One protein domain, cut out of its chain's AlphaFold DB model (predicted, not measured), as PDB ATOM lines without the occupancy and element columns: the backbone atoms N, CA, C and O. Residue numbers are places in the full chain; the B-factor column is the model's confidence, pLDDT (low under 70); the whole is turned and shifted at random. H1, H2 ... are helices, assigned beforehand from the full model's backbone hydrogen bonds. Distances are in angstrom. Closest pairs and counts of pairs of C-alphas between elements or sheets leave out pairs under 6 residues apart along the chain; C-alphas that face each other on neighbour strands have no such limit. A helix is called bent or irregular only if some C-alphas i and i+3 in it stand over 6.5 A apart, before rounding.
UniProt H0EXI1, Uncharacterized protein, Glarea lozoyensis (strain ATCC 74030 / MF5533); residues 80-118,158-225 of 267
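This is residues 80 to 118 and 158 to 225 of the 267 residues of an uncharacterized protein of Glarea lozoyensis (strain ATCC 74030 / MF5533) (UniProt H0EXI1). A long bent helix, H1, runs along one side of a small body of crossed helices: H2 packs between it and H3, and H4 packs on H3. Residues 80 to 86 and 108 to 118 stick out. The printed part has 107 residues, 79 of them in four named helices in the order H1, H2, H3, H4 along the chain, with no named strand; its class is all helix, and it is compact, with a radius of gyration of the C-alphas of 14.8 A and spans of 53 by 26 by 26 A.

H1, residues 80 to 116, one helix by its hydrogen bonds, is bent: C-alphas 90 and 93 are 7.4 A apart, and arms H1a, to residue 90, and H1b, from 93, stand at 51 degrees. H1b, with residues 95 to 106 alone, touches H2, residues 160 to 177, at a steep tilt of 43 degrees; closest C-alphas Ala 99 and Ala 173, 4.2 A. H2, with residues 167 to 175 alone, touches H3, residues 181 to 193, in a hairpin at 37 degrees, only just steep; closest C-alphas Leu 174 and Val 184, 6.4 A. H3 touches H4, residues 209 to 219; closest C-alphas Ala 187 and Ala 212, 5.3 A. Every O i to N i+4 pair is within hydrogen-bond range in H1a, H2, H3 and H4, and 19 of 20 in H1b.

H1a begins at C-alpha 80, (246.831, 324.602, 178.530). H1b measures 34.8 A, H2 25.5 A. H4 ends at C-alpha 219, (269.658, 331.858, 152.038).

Residues 119 to 157 are not printed; C-alphas 118 and 158 are 42.0 A apart. The link from H3 to H4 is long. No printed residue is under 70 in pLDDT.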
ATOM      1  N   GLU A  80     245.884 324.283 179.616       91.50
ATOM      2  CA  GLU A  80     246.831 324.602 178.530       91.50
ATOM      3  C   GLU A  80     246.275 325.679 177.582       91.50
ATOM      4  O   GLU A  80     246.930 326.681 177.286       91.50
ATOM      5  N   THR A  81     245.019 325.527 177.148       93.31
ATOM      6  CA  THR A  81     244.342 326.511 176.286       93.31
ATOM      7  C   THR A  81     244.215 327.875 176.976       93.31
ATOM      8  O   THR A  81     244.389 328.918 176.340       93.31
ATOM      9  N   SER A  82     243.937 327.885 178.281       93.69
ATOM     10  CA  SER A  82     243.813 329.109 179.082       93.69
ATOM     11  C   SER A  82     245.164 329.797 179.301       93.69
ATOM     12  O   SER A  82     245.232 331.028 179.300       93.69
ATOM     13  N   GLU A  83     246.248 329.037 179.451       92.38
ATOM     14  CA  GLU A  83     247.617 329.555 179.550       92.38
ATOM     15  C   GLU A  83     248.081 330.172 178.224       92.38
ATOM     16  O   GLU A  83     248.545 331.316 178.205       92.38
ATOM     17  N   LEU A  84     247.851 329.484 177.099       93.00
ATOM     18  CA  LEU A  84     248.127 330.009 175.758       93.00
ATOM     19  C   LEU A  84     247.338 331.297 175.474       93.00
ATOM     20  O   LEU A  84     247.904 332.271 174.968       93.00
ATOM     21  N   GLN A  85     246.055 331.343 175.847       94.38
ATOM     22  CA  GLN A  85     245.235 332.550 175.724       94.38
ATOM     23  C   GLN A  85     245.808 333.705 176.563       94.38
ATOM     24  O   GLN A  85     245.937 334.822 176.061       94.38
ATOM     25  N   ASN A  86     246.229 333.438 177.805       94.06
ATOM     26  CA  ASN A  86     246.889 334.427 178.660       94.06
ATOM     27  C   ASN A  86     248.186 334.974 178.035       94.06
ATOM     28  O   ASN A  86     248.422 336.183 178.081       94.06
ATOM     29  N   LEU A  87     249.023 334.115 177.444       93.94
ATOM     30  CA  LEU A  87     250.257 334.522 176.760       93.94
ATOM     31  C   LEU A  87     249.937 335.455 175.580       93.94
ATOM     32  O   LEU A  87     250.520 336.539 175.457       93.94
ATOM     33  N   VAL A  88     248.955 335.087 174.751       95.56
ATOM     34  CA  VAL A  88     248.496 335.911 173.622       95.56
ATOM     35  C   VAL A  88     247.948 337.257 174.103       95.56
ATOM     36  O   VAL A  88     248.369 338.293 173.589       95.56
ATOM     37  N   GLU A  89     247.062 337.287 175.097       96.00
ATOM     38  CA  GLU A  89     246.460 338.531 175.599       96.00
ATOM     39  C   GLU A  89     247.498 339.499 176.184       96.00
ATOM     40  O   GLU A  89     247.482 340.692 175.861       96.00
ATOM     41  N   LYS A  90     248.451 338.987 176.975       95.38
ATOM     42  CA  LYS A  90     249.541 339.784 177.563       95.38
ATOM     43  C   LYS A  90     250.500 340.334 176.501       95.38
ATOM     44  O   LYS A  90     250.886 341.505 176.565       95.38
ATOM     45  N   HIS A  91     250.906 339.511 175.529       95.06
ATOM     46  CA  HIS A  91     252.052 339.825 174.667       95.06
ATOM     47  C   HIS A  91     251.690 340.271 173.241       95.06
ATOM     48  O   HIS A  91     252.427 341.087 172.683       95.06
ATOM     49  N   ALA A  92     250.542 339.875 172.668       94.12
ATOM     50  CA  ALA A  92     250.180 340.165 171.269       94.12
ATOM     51  C   ALA A  92     250.294 341.645 170.900       94.12
ATOM     52  O   ALA A  92     250.873 342.002 169.874       94.12
ATOM     53  N   GLN A  93     249.742 342.524 171.739       96.38
ATOM     54  CA  GLN A  93     249.734 343.960 171.469       96.38
ATOM     55  C   GLN A  93     251.128 344.580 171.594       96.38
ATOM     56  O   GLN A  93     251.404 345.600 170.965       96.38
ATOM     57  N   LYS A  94     252.032 343.995 172.387       94.38
ATOM     58  CA  LYS A  94     253.435 344.416 172.423       94.38
ATOM     59  C   LYS A  94     254.166 343.915 171.176       94.38
ATOM     60  O   LYS A  94     254.642 344.745 170.407       94.38
ATOM     61  N   SER A  95     254.144 342.610 170.910       94.81
ATOM     62  CA  SER A  95     254.837 341.993 169.773       94.81
ATOM     63  C   SER A  95     254.428 342.596 168.425       94.81
ATOM     64  O   SER A  95     255.296 342.941 167.626       94.81
ATOM     65  N   LYS A  96     253.130 342.857 168.198       95.44
ATOM     66  CA  LYS A  96     252.643 343.548 166.987       95.44
ATOM     67  C   LYS A  96     253.193 344.970 166.843       95.44
ATOM     68  O   LYS A  96     253.547 345.382 165.739       95.44
ATOM     69  N   ARG A  97     253.275 345.734 167.941       95.88
ATOM     70  CA  ARG A  97     253.833 347.100 167.928       95.88
ATOM     71  C   ARG A  97     255.340 347.089 167.691       95.88
ATOM     72  O   ARG A  97     255.822 347.924 166.932       95.88
ATOM     73  N   ASP A  98     256.063 346.157 168.298       94.56
ATOM     74  CA  ASP A  98     257.520 346.074 168.186       94.56
ATOM     75  C   ASP A  98     257.940 345.577 166.788       94.56
ATOM     76  O   ASP A  98     258.826 346.165 166.166       94.56
ATOM     77  N   ALA A  99     257.208 344.613 166.216       95.06
ATOM     78  CA  ALA A  99     257.343 344.206 164.816       95.06
ATOM     79  C   ALA A  99     257.061 345.362 163.834       95.06
ATOM     80  O   ALA A  99     257.848 345.609 162.919       95.06
ATOM     81  N   LEU A 100     255.984 346.133 164.049       95.44
ATOM     82  CA  LEU A 100     255.662 347.305 163.222       95.44
ATOM     83  C   LEU A 100     256.735 348.406 163.326       95.44
ATOM     84  O   LEU A 100     257.056 349.055 162.326       95.44
ATOM     85  N   ARG A 101     257.321 348.604 164.516       94.94
ATOM     86  CA  ARG A 101     258.453 349.523 164.726       94.94
ATOM     87  C   ARG A 101     259.679 349.089 163.927       94.94
ATOM     88  O   ARG A 101     260.226 349.929 163.213       94.94
ATOM     89  N   GLN A 102     260.074 347.810 163.980       94.38
ATOM     90  CA  GLN A 102     261.197 347.332 163.163       94.38
ATOM     91  C   GLN A 102     260.903 347.432 161.672       94.38
ATOM     92  O   GLN A 102     261.747 347.940 160.944       94.38
ATOM     93  N   LYS A 103     259.704 347.060 161.209       93.44
ATOM     94  CA  LYS A 103     259.312 347.254 159.804       93.44
ATOM     95  C   LYS A 103     259.525 348.704 159.356       93.44
ATOM     96  O   LYS A 103     260.200 348.949 158.361       93.44
ATOM     97  N   THR A 104     259.004 349.662 160.122       94.38
ATOM     98  CA  THR A 104     259.120 351.101 159.816       94.38
ATOM     99  C   THR A 104     260.583 351.564 159.801       94.38
ATOM    100  O   THR A 104     260.978 352.375 158.960       94.38
ATOM    101  N   ARG A 105     261.409 351.029 160.712       93.69
ATOM    102  CA  ARG A 105     262.854 351.277 160.753       93.69
ATOM    103  C   ARG A 105     263.554 350.714 159.515       93.69
ATOM    104  O   ARG A 105     264.205 351.476 158.814       93.69
ATOM    105  N   LEU A 106     263.337 349.442 159.180       91.62
ATOM    106  CA  LEU A 106     263.901 348.789 157.995       91.62
ATOM    107  C   LEU A 106     263.485 349.491 156.696       91.62
ATOM    108  O   LEU A 106     264.310 349.663 155.806       91.62
ATOM    109  N   GLU A 107     262.236 349.945 156.573       91.75
ATOM    110  CA  GLU A 107     261.771 350.741 155.428       91.75
ATOM    111  C   GLU A 107     262.483 352.101 155.334       91.75
ATOM    112  O   GLU A 107     262.835 352.548 154.236       91.75
ATOM    113  N   THR A 108     262.742 352.737 156.480       93.75
ATOM    114  CA  THR A 108     263.490 353.999 156.572       93.75
ATOM    115  C   THR A 108     264.956 353.793 156.199       93.75
ATOM    116  O   THR A 108     265.453 354.481 155.306       93.75
ATOM    117  N   ASP A 109     265.620 352.804 156.793       91.06
ATOM    118  CA  ASP A 109     267.019 352.460 156.531       91.06
ATOM    119  C   ASP A 109     267.197 352.044 155.061       91.06
ATOM    120  O   ASP A 109     268.051 352.583 154.358       91.06
ATOM    121  N   ARG A 110     266.295 351.208 154.523       88.62
ATOM    122  CA  ARG A 110     266.228 350.847 153.096       88.62
ATOM    123  C   ARG A 110     266.131 352.079 152.198       88.62
ATOM    124  O   ARG A 110     266.783 352.112 151.157       88.62
ATOM    125  N   ARG A 111     265.337 353.093 152.560       87.62
ATOM    126  CA  ARG A 111     265.223 354.348 151.795       87.62
ATOM    127  C   ARG A 111     266.499 355.189 151.880       87.62
ATOM    128  O   ARG A 111     266.955 355.679 150.848       87.62
ATOM    129  N   VAL A 112     267.059 355.361 153.078       91.56
ATOM    130  CA  VAL A 112     268.260 356.178 153.318       91.56
ATOM    131  C   VAL A 112     269.473 355.553 152.634       91.56
ATOM    132  O   VAL A 112     270.060 356.186 151.755       91.56
ATOM    133  N   LEU A 113     269.775 354.286 152.924       89.25
ATOM    134  CA  LEU A 113     270.918 353.566 152.362       89.25
ATOM    135  C   LEU A 113     270.847 353.500 150.829       89.25
ATOM    136  O   LEU A 113     271.836 353.776 150.158       89.25
ATOM    137  N   ARG A 114     269.667 353.254 150.235       85.31
ATOM    138  CA  ARG A 114     269.501 353.273 148.764       85.31
ATOM    139  C   ARG A 114     269.696 354.650 148.135       85.31
ATOM    140  O   ARG A 114     270.112 354.721 146.981       85.31
ATOM    141  N   SER A 115     269.391 355.729 148.857       84.88
ATOM    142  CA  SER A 115     269.651 357.094 148.381       84.88
ATOM    143  C   SER A 115     271.134 357.477 148.438       84.88
ATOM    144  O   SER A 115     271.557 358.348 147.686       84.88
ATOM    145  N   GLN A 116     271.910 356.800 149.289       88.25
ATOM    146  CA  GLN A 116     273.350 357.003 149.481       88.25
ATOM    147  C   GLN A 116     274.217 355.987 148.706       88.25
ATOM    148  O   GLN A 116     275.413 356.205 148.549       88.25
ATOM    149  N   ALA A 117     273.631 354.894 148.204       85.19
ATOM    150  CA  ALA A 117     274.341 353.823 147.509       85.19
ATOM    151  C   ALA A 117     274.771 354.204 146.078       85.19
ATOM    152  O   ALA A 117     273.952 354.258 145.146       85.19
ATOM    153  N   GLU A 118     276.078 354.387 145.896       82.94
ATOM    154  CA  GLU A 118     276.728 354.504 144.589       82.94
ATOM    155  C   GLU A 118     276.866 353.130 143.902       82.94
ATOM    156  O   GLU A 118     277.041 352.099 144.551       82.94
ATOM    157  N   VAL A 158     267.209 332.090 179.254       78.12
ATOM    158  CA  VAL A 158     265.973 332.813 178.966       78.12
ATOM    159  C   VAL A 158     264.832 331.843 179.258       78.12
ATOM    160  O   VAL A 158     264.928 330.673 178.892       78.12
ATOM    161  N   SER A 159     263.783 332.297 179.950       89.19
ATOM    162  CA  SER A 159     262.631 331.429 180.208       89.19
ATOM    163  C   SER A 159     262.005 330.979 178.882       89.19
ATOM    164  O   SER A 159     262.072 331.700 177.885       89.19
ATOM    165  N   GLU A 160     261.400 329.793 178.852       89.56
ATOM    166  CA  GLU A 160     260.762 329.275 177.636       89.56
ATOM    167  C   GLU A 160     259.660 330.223 177.126       89.56
ATOM    168  O   GLU A 160     259.571 330.488 175.925       89.56
ATOM    169  N   GLU A 161     258.899 330.829 178.044       90.44
ATOM    170  CA  GLU A 161     257.909 331.870 177.744       90.44
ATOM    171  C   GLU A 161     258.575 333.112 177.115       90.44
ATOM    172  O   GLU A 161     258.174 333.544 176.030       90.44
ATOM    173  N   ASP A 162     259.647 333.650 177.716       90.88
ATOM    174  CA  ASP A 162     260.393 334.792 177.157       90.88
ATOM    175  C   ASP A 162     260.965 334.489 175.763       90.88
ATOM    176  O   ASP A 162     260.944 335.355 174.882       90.88
ATOM    177  N   LEU A 163     261.504 333.283 175.551       91.81
ATOM    178  CA  LEU A 163     262.064 332.860 174.267       91.81
ATOM    179  C   LEU A 163     260.961 332.738 173.209       91.81
ATOM    180  O   LEU A 163     261.105 333.274 172.108       91.81
ATOM    181  N   THR A 164     259.826 332.137 173.570       93.62
ATOM    182  CA  THR A 164     258.624 332.045 172.729       93.62
ATOM    183  C   THR A 164     258.136 333.432 172.306       93.62
ATOM    184  O   THR A 164     257.919 333.683 171.119       93.62
ATOM    185  N   ILE A 165     258.055 334.386 173.241       93.94
ATOM    186  CA  ILE A 165     257.655 335.772 172.949       93.94
ATOM    187  C   ILE A 165     258.663 336.460 172.014       93.94
ATOM    188  O   ILE A 165     258.251 337.172 171.090       93.94
ATOM    189  N   ARG A 166     259.975 336.260 172.208       93.50
ATOM    190  CA  ARG A 166     261.017 336.815 171.319       93.50
ATOM    191  C   ARG A 166     260.881 336.274 169.901       93.50
ATOM    192  O   ARG A 166     260.796 337.070 168.967       93.50
ATOM    193  N   LEU A 167     260.796 334.953 169.749       94.81
ATOM    194  CA  LEU A 167     260.672 334.274 168.459       94.81
ATOM    195  C   LEU A 167     259.394 334.679 167.725       94.81
ATOM    196  O   LEU A 167     259.445 335.005 166.544       94.81
ATOM    197  N   TRP A 168     258.265 334.763 168.428       95.81
ATOM    198  CA  TRP A 168     257.005 335.237 167.853       95.81
ATOM    199  C   TRP A 168     257.053 336.708 167.415       95.81
ATOM    200  O   TRP A 168     256.433 337.103 166.423       95.81
ATOM    201  N   THR A 169     257.801 337.544 168.140       95.62
ATOM    202  CA  THR A 169     258.005 338.954 167.781       95.62
ATOM    203  C   THR A 169     258.929 339.082 166.563       95.62
ATOM    204  O   THR A 169     258.638 339.866 165.659       95.62
ATOM    205  N   LEU A 170     259.987 338.267 166.491       95.94
ATOM    206  CA  LEU A 170     260.886 338.155 165.338       95.94
ATOM    207  C   LEU A 170     260.152 337.652 164.088       95.94
ATOM    208  O   LEU A 170     260.241 338.284 163.039       95.94
ATOM    209  N   GLN A 171     259.352 336.590 164.208       96.62
ATOM    210  CA  GLN A 171     258.522 336.065 163.123       96.62
ATOM    211  C   GLN A 171     257.608 337.153 162.546       96.62
ATOM    212  O   GLN A 171     257.617 337.398 161.340       96.62
ATOM    213  N   GLN A 172     256.865 337.862 163.404       95.88
ATOM    214  CA  GLN A 172     255.983 338.953 162.973       95.88
ATOM    215  C   GLN A 172     256.744 340.105 162.302       95.88
ATOM    216  O   GLN A 172     256.211 340.727 161.383       95.88
ATOM    217  N   ALA A 173     257.979 340.392 162.722       95.94
ATOM    218  CA  ALA A 173     258.813 341.412 162.093       95.94
ATOM    219  C   ALA A 173     259.316 340.986 160.706       95.94
ATOM    220  O   ALA A 173     259.246 341.780 159.768       95.94
ATOM    221  N   LEU A 174     259.768 339.738 160.553       95.38
ATOM    222  CA  LEU A 174     260.269 339.199 159.285       95.38
ATOM    223  C   LEU A 174     259.143 339.020 158.253       95.38
ATOM    224  O   LEU A 174     259.257 339.520 157.133       95.38
ATOM    225  N   VAL A 175     258.012 338.421 158.641       95.44
ATOM    226  CA  VAL A 175     256.805 338.353 157.789       95.44
ATOM    227  C   VAL A 175     256.314 339.769 157.462       95.44
ATOM    228  O   VAL A 175     256.030 340.095 156.311       95.44
ATOM    229  N   GLY A 176     256.302 340.670 158.452       92.81
ATOM    230  CA  GLY A 176     255.937 342.077 158.265       92.81
ATOM    231  C   GLY A 176     256.841 342.834 157.283       92.81
ATOM    232  O   GLY A 176     256.355 343.732 156.588       92.81
ATOM    233  N   ALA A 177     258.122 342.469 157.189       91.81
ATOM    234  CA  ALA A 177     259.085 343.008 156.229       91.81
ATOM    235  C   ALA A 177     258.921 342.440 154.801       91.81
ATOM    236  O   ALA A 177     259.473 343.016 153.861       91.81
ATOM    237  N   GLY A 178     258.125 341.378 154.624       91.12
ATOM    238  CA  GLY A 178     257.800 340.782 153.325       91.12
ATOM    239  C   GLY A 178     258.674 339.594 152.914       91.12
ATOM    240  O   GLY A 178     258.743 339.294 151.725       91.12
ATOM    241  N   PHE A 179     259.348 338.933 153.861       92.94
ATOM    242  CA  PHE A 179     260.018 337.654 153.601       92.94
ATOM    243  C   PHE A 179     259.000 336.507 153.483       92.94
ATOM    244  O   PHE A 179     257.935 336.554 154.095       92.94
ATOM    245  N   LEU A 180     259.341 335.467 152.713       94.19
ATOM    246  CA  LEU A 180     258.513 334.265 152.550       94.19
ATOM    247  C   LEU A 180     258.474 333.440 153.844       94.19
ATOM    248  O   LEU A 180     259.525 333.182 154.431       94.19
ATOM    249  N   ASP A 181     257.292 332.956 154.238       93.75
ATOM    250  CA  ASP A 181     257.074 332.215 155.493       93.75
ATOM    251  C   ASP A 181     258.004 330.997 155.658       93.75
ATOM    252  O   ASP A 181     258.480 330.721 156.761       93.75
ATOM    253  N   GLU A 182     258.345 330.307 154.565       94.81
ATOM    254  CA  GLU A 182     259.313 329.199 154.565       94.81
ATOM    255  C   GLU A 182     260.716 329.661 154.990       94.81
ATOM    256  O   GLU A 182     261.350 329.054 155.855       94.81
ATOM    257  N   LYS A 183     261.188 330.782 154.429       93.81
ATOM    258  CA  LYS A 183     262.490 331.383 154.754       93.81
ATOM    259  C   LYS A 183     262.499 331.942 156.171       93.81
ATOM    260  O   LYS A 183     263.489 331.765 156.872       93.81
ATOM    261  N   VAL A 184     261.398 332.556 156.617       95.81
ATOM    262  CA  VAL A 184     261.231 332.997 158.013       95.81
ATOM    263  C   VAL A 184     261.327 331.804 158.965       95.81
ATOM    264  O   VAL A 184     262.071 331.863 159.939       95.81
ATOM    265  N   THR A 185     260.650 330.696 158.656       96.00
ATOM    266  CA  THR A 185     260.696 329.466 159.465       96.00
ATOM    267  C   THR A 185     262.114 328.899 159.577       96.00
ATOM    268  O   THR A 185     262.530 328.479 160.655       96.00
ATOM    269  N   LEU A 186     262.883 328.903 158.484       95.19
ATOM    270  CA  LEU A 186     264.279 328.456 158.493       95.19
ATOM    271  C   LEU A 186     265.205 329.431 159.244       95.19
ATOM    272  O   LEU A 186     266.033 328.984 160.036       95.19
ATOM    273  N   ALA A 187     265.018 330.744 159.079       94.56
ATOM    274  CA  ALA A 187     265.760 331.766 159.817       94.56
ATOM    275  C   ALA A 187     265.510 331.679 161.334       94.56
ATOM    276  O   ALA A 187     266.442 331.815 162.121       94.56
ATOM    277  N   MET A 188     264.272 331.389 161.757       95.06
ATOM    278  CA  MET A 188     263.938 331.157 163.169       95.06
ATOM    279  C   MET A 188     264.639 329.923 163.747       95.06
ATOM    280  O   MET A 188     265.091 329.977 164.887       95.06
ATOM    281  N   LYS A 189     264.761 328.833 162.974       94.62
ATOM    282  CA  LYS A 189     265.533 327.645 163.385       94.62
ATOM    283  C   LYS A 189     267.013 327.977 163.551       94.62
ATOM    284  O   LYS A 189     267.572 327.682 164.594       94.62
ATOM    285  N   PHE A 190     267.607 328.685 162.590       92.75
ATOM    286  CA  PHE A 190     268.990 329.150 162.707       92.75
ATOM    287  C   PHE A 190     269.208 330.025 163.955       92.75
ATOM    288  O   PHE A 190     270.141 329.784 164.712       92.75
ATOM    289  N   VAL A 191     268.323 330.996 164.208       92.94
ATOM    290  CA  VAL A 191     268.361 331.863 165.403       92.94
ATOM    291  C   VAL A 191     268.218 331.068 166.709       92.94
ATOM    292  O   VAL A 191     268.847 331.424 167.703       92.94
ATOM    293  N   LEU A 192     267.436 329.983 166.710       92.19
ATOM    294  CA  LEU A 192     267.357 329.030 167.820       92.19
ATOM    295  C   LEU A 192     268.669 328.252 168.010       92.19
ATOM    296  O   LEU A 192     269.171 328.194 169.130       92.19
ATOM    297  N   ASP A 193     269.258 327.722 166.934       90.38
ATOM    298  CA  ASP A 193     270.508 326.941 166.970       90.38
ATOM    299  C   ASP A 193     271.709 327.751 167.502       90.38
ATOM    300  O   ASP A 193     272.678 327.184 168.013       90.38
ATOM    301  N   ILE A 194     271.658 329.086 167.396       88.75
ATOM    302  CA  ILE A 194     272.676 330.001 167.932       88.75
ATOM    303  C   ILE A 194     272.199 330.817 169.146       88.75
ATOM    304  O   ILE A 194     272.902 331.745 169.543       88.75
ATOM    305  N   ALA A 195     271.044 330.503 169.747       87.94
ATOM    306  CA  ALA A 195     270.391 331.351 170.753       87.94
ATOM    307  C   ALA A 195     271.303 331.742 171.932       87.94
ATOM    308  O   ALA A 195     271.304 332.903 172.345       87.94
ATOM    309  N   ASP A 196     272.142 330.815 172.407       85.00
ATOM    310  CA  ASP A 196     273.118 331.033 173.491       85.00
ATOM    311  C   ASP A 196     274.191 332.089 173.162       85.00
ATOM    312  O   ASP A 196     274.847 332.626 174.055       85.00
ATOM    313  N   LYS A 197     274.383 332.392 171.873       84.12
ATOM    314  CA  LYS A 197     275.382 333.334 171.345       84.12
ATOM    315  C   LYS A 197     274.779 334.712 171.058       84.12
ATOM    316  O   LYS A 197     275.514 335.696 170.972       84.12
ATOM    317  N   ILE A 198     273.451 334.808 170.940       85.00
ATOM    318  CA  ILE A 198     272.748 336.059 170.637       85.00
ATOM    319  C   ILE A 198     272.623 336.900 171.908       85.00
ATOM    320  O   ILE A 198     271.791 336.651 172.789       85.00
ATOM    321  N   SER A 199     273.429 337.961 171.980       81.81
ATOM    322  CA  SER A 199     273.363 338.929 173.075       81.81
ATOM    323  C   SER A 199     271.976 339.587 173.181       81.81
ATOM    324  O   SER A 199     271.267 339.760 172.192       81.81
ATOM    325  N   LEU A 200     271.583 340.025 174.382       75.25
ATOM    326  CA  LEU A 200     270.282 340.690 174.588       75.25
ATOM    327  C   LEU A 200     270.152 342.075 173.911       75.25
ATOM    328  O   LEU A 200     269.067 342.653 173.955       75.25
ATOM    329  N   GLY A 201     271.216 342.579 173.276       70.25
ATOM    330  CA  GLY A 201     271.179 343.721 172.361       70.25
ATOM    331  C   GLY A 201     270.690 345.048 172.955       70.25
ATOM    332  O   GLY A 201     270.635 345.264 174.169       70.25
ATOM    333  N   ASN A 202     270.338 345.974 172.061       75.62
ATOM    334  CA  ASN A 202     269.683 347.229 172.429       75.62
ATOM    335  C   ASN A 202     268.196 346.992 172.724       75.62
ATOM    336  O   ASN A 202     267.525 346.266 171.998       75.62
ATOM    337  N   LYS A 203     267.641 347.695 173.721       75.62
ATOM    338  CA  LYS A 203     266.221 347.571 174.124       75.62
ATOM    339  C   LYS A 203     265.210 347.906 173.016       75.62
ATOM    340  O   LYS A 203     264.065 347.476 173.103       75.62
ATOM    341  N   ASP A 204     265.638 348.662 172.005       79.06
ATOM    342  CA  ASP A 204     264.845 349.048 170.831       79.06
ATOM    343  C   ASP A 204     265.096 348.145 169.603       79.06
ATOM    344  O   ASP A 204     264.635 348.455 168.503       79.06
ATOM    345  N   ALA A 205     265.850 347.051 169.754       85.81
ATOM    346  CA  ALA A 205     266.061 346.021 168.737       85.81
ATOM    347  C   ALA A 205     265.248 344.760 169.077       85.81
ATOM    348  O   ALA A 205     265.042 344.435 170.245       85.81
ATOM    349  N   ILE A 206     264.789 344.035 168.054       92.69
ATOM    350  CA  ILE A 206     264.266 342.678 168.252       92.69
ATOM    351  C   ILE A 206     265.464 341.729 168.389       92.69
ATOM    352  O   ILE A 206     266.404 341.793 167.601       92.69
ATOM    353  N   TRP A 207     265.428 340.859 169.396       92.62
ATOM    354  CA  TRP A 207     266.435 339.819 169.611       92.62
ATOM    355  C   TRP A 207     266.465 338.838 168.425       92.62
ATOM    356  O   TRP A 207     265.405 338.419 167.957       92.62
ATOM    357  N   GLY A 208     267.658 338.498 167.930       91.31
ATOM    358  CA  GLY A 208     267.843 337.629 166.759       91.31
ATOM    359  C   GLY A 208     267.568 338.289 165.401       91.31
ATOM    360  O   GLY A 208     267.556 337.603 164.381       91.31
ATOM    361  N   MET A 209     267.297 339.600 165.357       93.25
ATOM    362  CA  MET A 209     266.951 340.302 164.115       93.25
ATOM    363  C   MET A 209     268.144 340.444 163.161       93.25
ATOM    364  O   MET A 209     267.972 340.295 161.954       93.25
ATOM    365  N   GLU A 210     269.332 340.762 163.675       91.44
ATOM    366  CA  GLU A 210     270.524 340.990 162.845       91.44
ATOM    367  C   GLU A 210     271.042 339.657 162.290       91.44
ATOM    368  O   GLU A 210     271.331 339.543 161.100       91.44
ATOM    369  N   GLU A 211     271.023 338.619 163.122       92.19
ATOM    370  CA  GLU A 211     271.396 337.250 162.786       92.19
ATOM    371  C   GLU A 211     270.428 336.619 161.773       92.19
ATOM    372  O   GLU A 211     270.862 335.989 160.808       92.19
ATOM    373  N   ALA A 212     269.116 336.838 161.932       94.00
ATOM    374  CA  ALA A 212     268.129 336.415 160.940       94.00
ATOM    375  C   ALA A 212     268.328 337.122 159.590       94.00
ATOM    376  O   ALA A 212     268.180 336.487 158.548       94.00
ATOM    377  N   LEU A 213     268.662 338.418 159.584       92.50
ATOM    378  CA  LEU A 213     268.908 339.164 158.347       92.50
ATOM    379  C   LEU A 213     270.198 338.727 157.640       92.50
ATOM    380  O   LEU A 213     270.179 338.616 156.415       92.50
ATOM    381  N   ASP A 214     271.280 338.442 158.371       90.56
ATOM    382  CA  ASP A 214     272.512 337.889 157.785       90.56
ATOM    383  C   ASP A 214     272.275 336.492 157.193       90.56
ATOM    384  O   ASP A 214     272.678 336.215 156.062       90.56
ATOM    385  N   TRP A 215     271.533 335.631 157.898       92.31
ATOM    386  CA  TRP A 215     271.149 334.321 157.372       92.31
ATOM    387  C   TRP A 215     270.277 334.440 156.113       92.31
ATOM    388  O   TRP A 215     270.561 333.807 155.095       92.31
ATOM    389  N   LEU A 216     269.253 335.304 156.136       91.94
ATOM    390  CA  LEU A 216     268.373 335.551 154.988       91.94
ATOM    391  C   LEU A 216     269.130 336.137 153.787       91.94
ATOM    392  O   LEU A 216     268.807 335.795 152.653       91.94
ATOM    393  N   ALA A 217     270.152 336.969 154.005       89.50
ATOM    394  CA  ALA A 217     270.980 337.512 152.927       89.50
ATOM    395  C   ALA A 217     271.776 336.432 152.168       89.50
ATOM    396  O   ALA A 217     272.085 336.628 150.994       89.50
ATOM    397  N   ARG A 218     272.077 335.297 152.816       87.38
ATOM    398  CA  ARG A 218     272.758 334.132 152.218       87.38
ATOM    399  C   ARG A 218     271.772 333.092 151.673       87.38
ATOM    400  O   ARG A 218     272.049 332.445 150.670       87.38
ATOM    401  N   ALA A 219     270.628 332.912 152.338       87.69
ATOM    402  CA  ALA A 219     269.658 331.858 152.038       87.69
ATOM    403  C   ALA A 219     268.566 332.250 151.024       87.69
ATOM    404  O   ALA A 219     267.872 331.371 150.497       87.69
ATOM    405  N   CYS A 220     268.362 333.543 150.768       87.44
ATOM    406  CA  CYS A 220     267.400 334.024 149.778       87.44
ATOM    407  C   CYS A 220     268.027 334.142 148.382       87.44
ATOM    408  O   CYS A 220     269.164 334.582 148.222       87.44
ATOM    409  N   SER A 221     267.261 333.788 147.352       85.12
ATOM    410  CA  SER A 221     267.668 333.952 145.958       85.12
ATOM    411  C   SER A 221     267.605 335.423 145.523       85.12
ATOM    412  O   SER A 221     266.947 336.261 146.140       85.12
ATOM    413  N   ARG A 222     268.231 335.741 144.387       78.44
ATOM    414  CA  ARG A 222     268.192 337.085 143.782       78.44
ATOM    415  C   ARG A 222     266.800 337.508 143.280       78.44
ATOM    416  O   ARG A 222     266.580 338.687 143.001       78.44
ATOM    417  N   GLU A 223     265.867 336.567 143.157       78.12
ATOM    418  CA  GLU A 223     264.458 336.849 142.855       78.12
ATOM    419  C   GLU A 223     263.684 337.221 144.130       78.12
ATOM    420  O   GLU A 223     262.885 338.155 144.119       78.12
ATOM    421  N   GLU A 224     263.986 336.545 145.245       82.50
ATOM    422  CA  GLU A 224     263.422 336.802 146.579       82.50
ATOM    423  C   GLU A 224     263.975 338.102 147.200       82.50
ATOM    424  O   GLU A 224     263.245 338.844 147.863       82.50
ATOM    425  N   LEU A 225     265.249 338.423 146.941       83.50
ATOM    426  CA  LEU A 225     265.917 339.673 147.317       83.50
ATOM    427  C   LEU A 225     266.394 340.452 146.072       83.50
ATOM    428  O   LEU A 225     267.559 340.349 145.682       83.50
TER     429      LEU A 225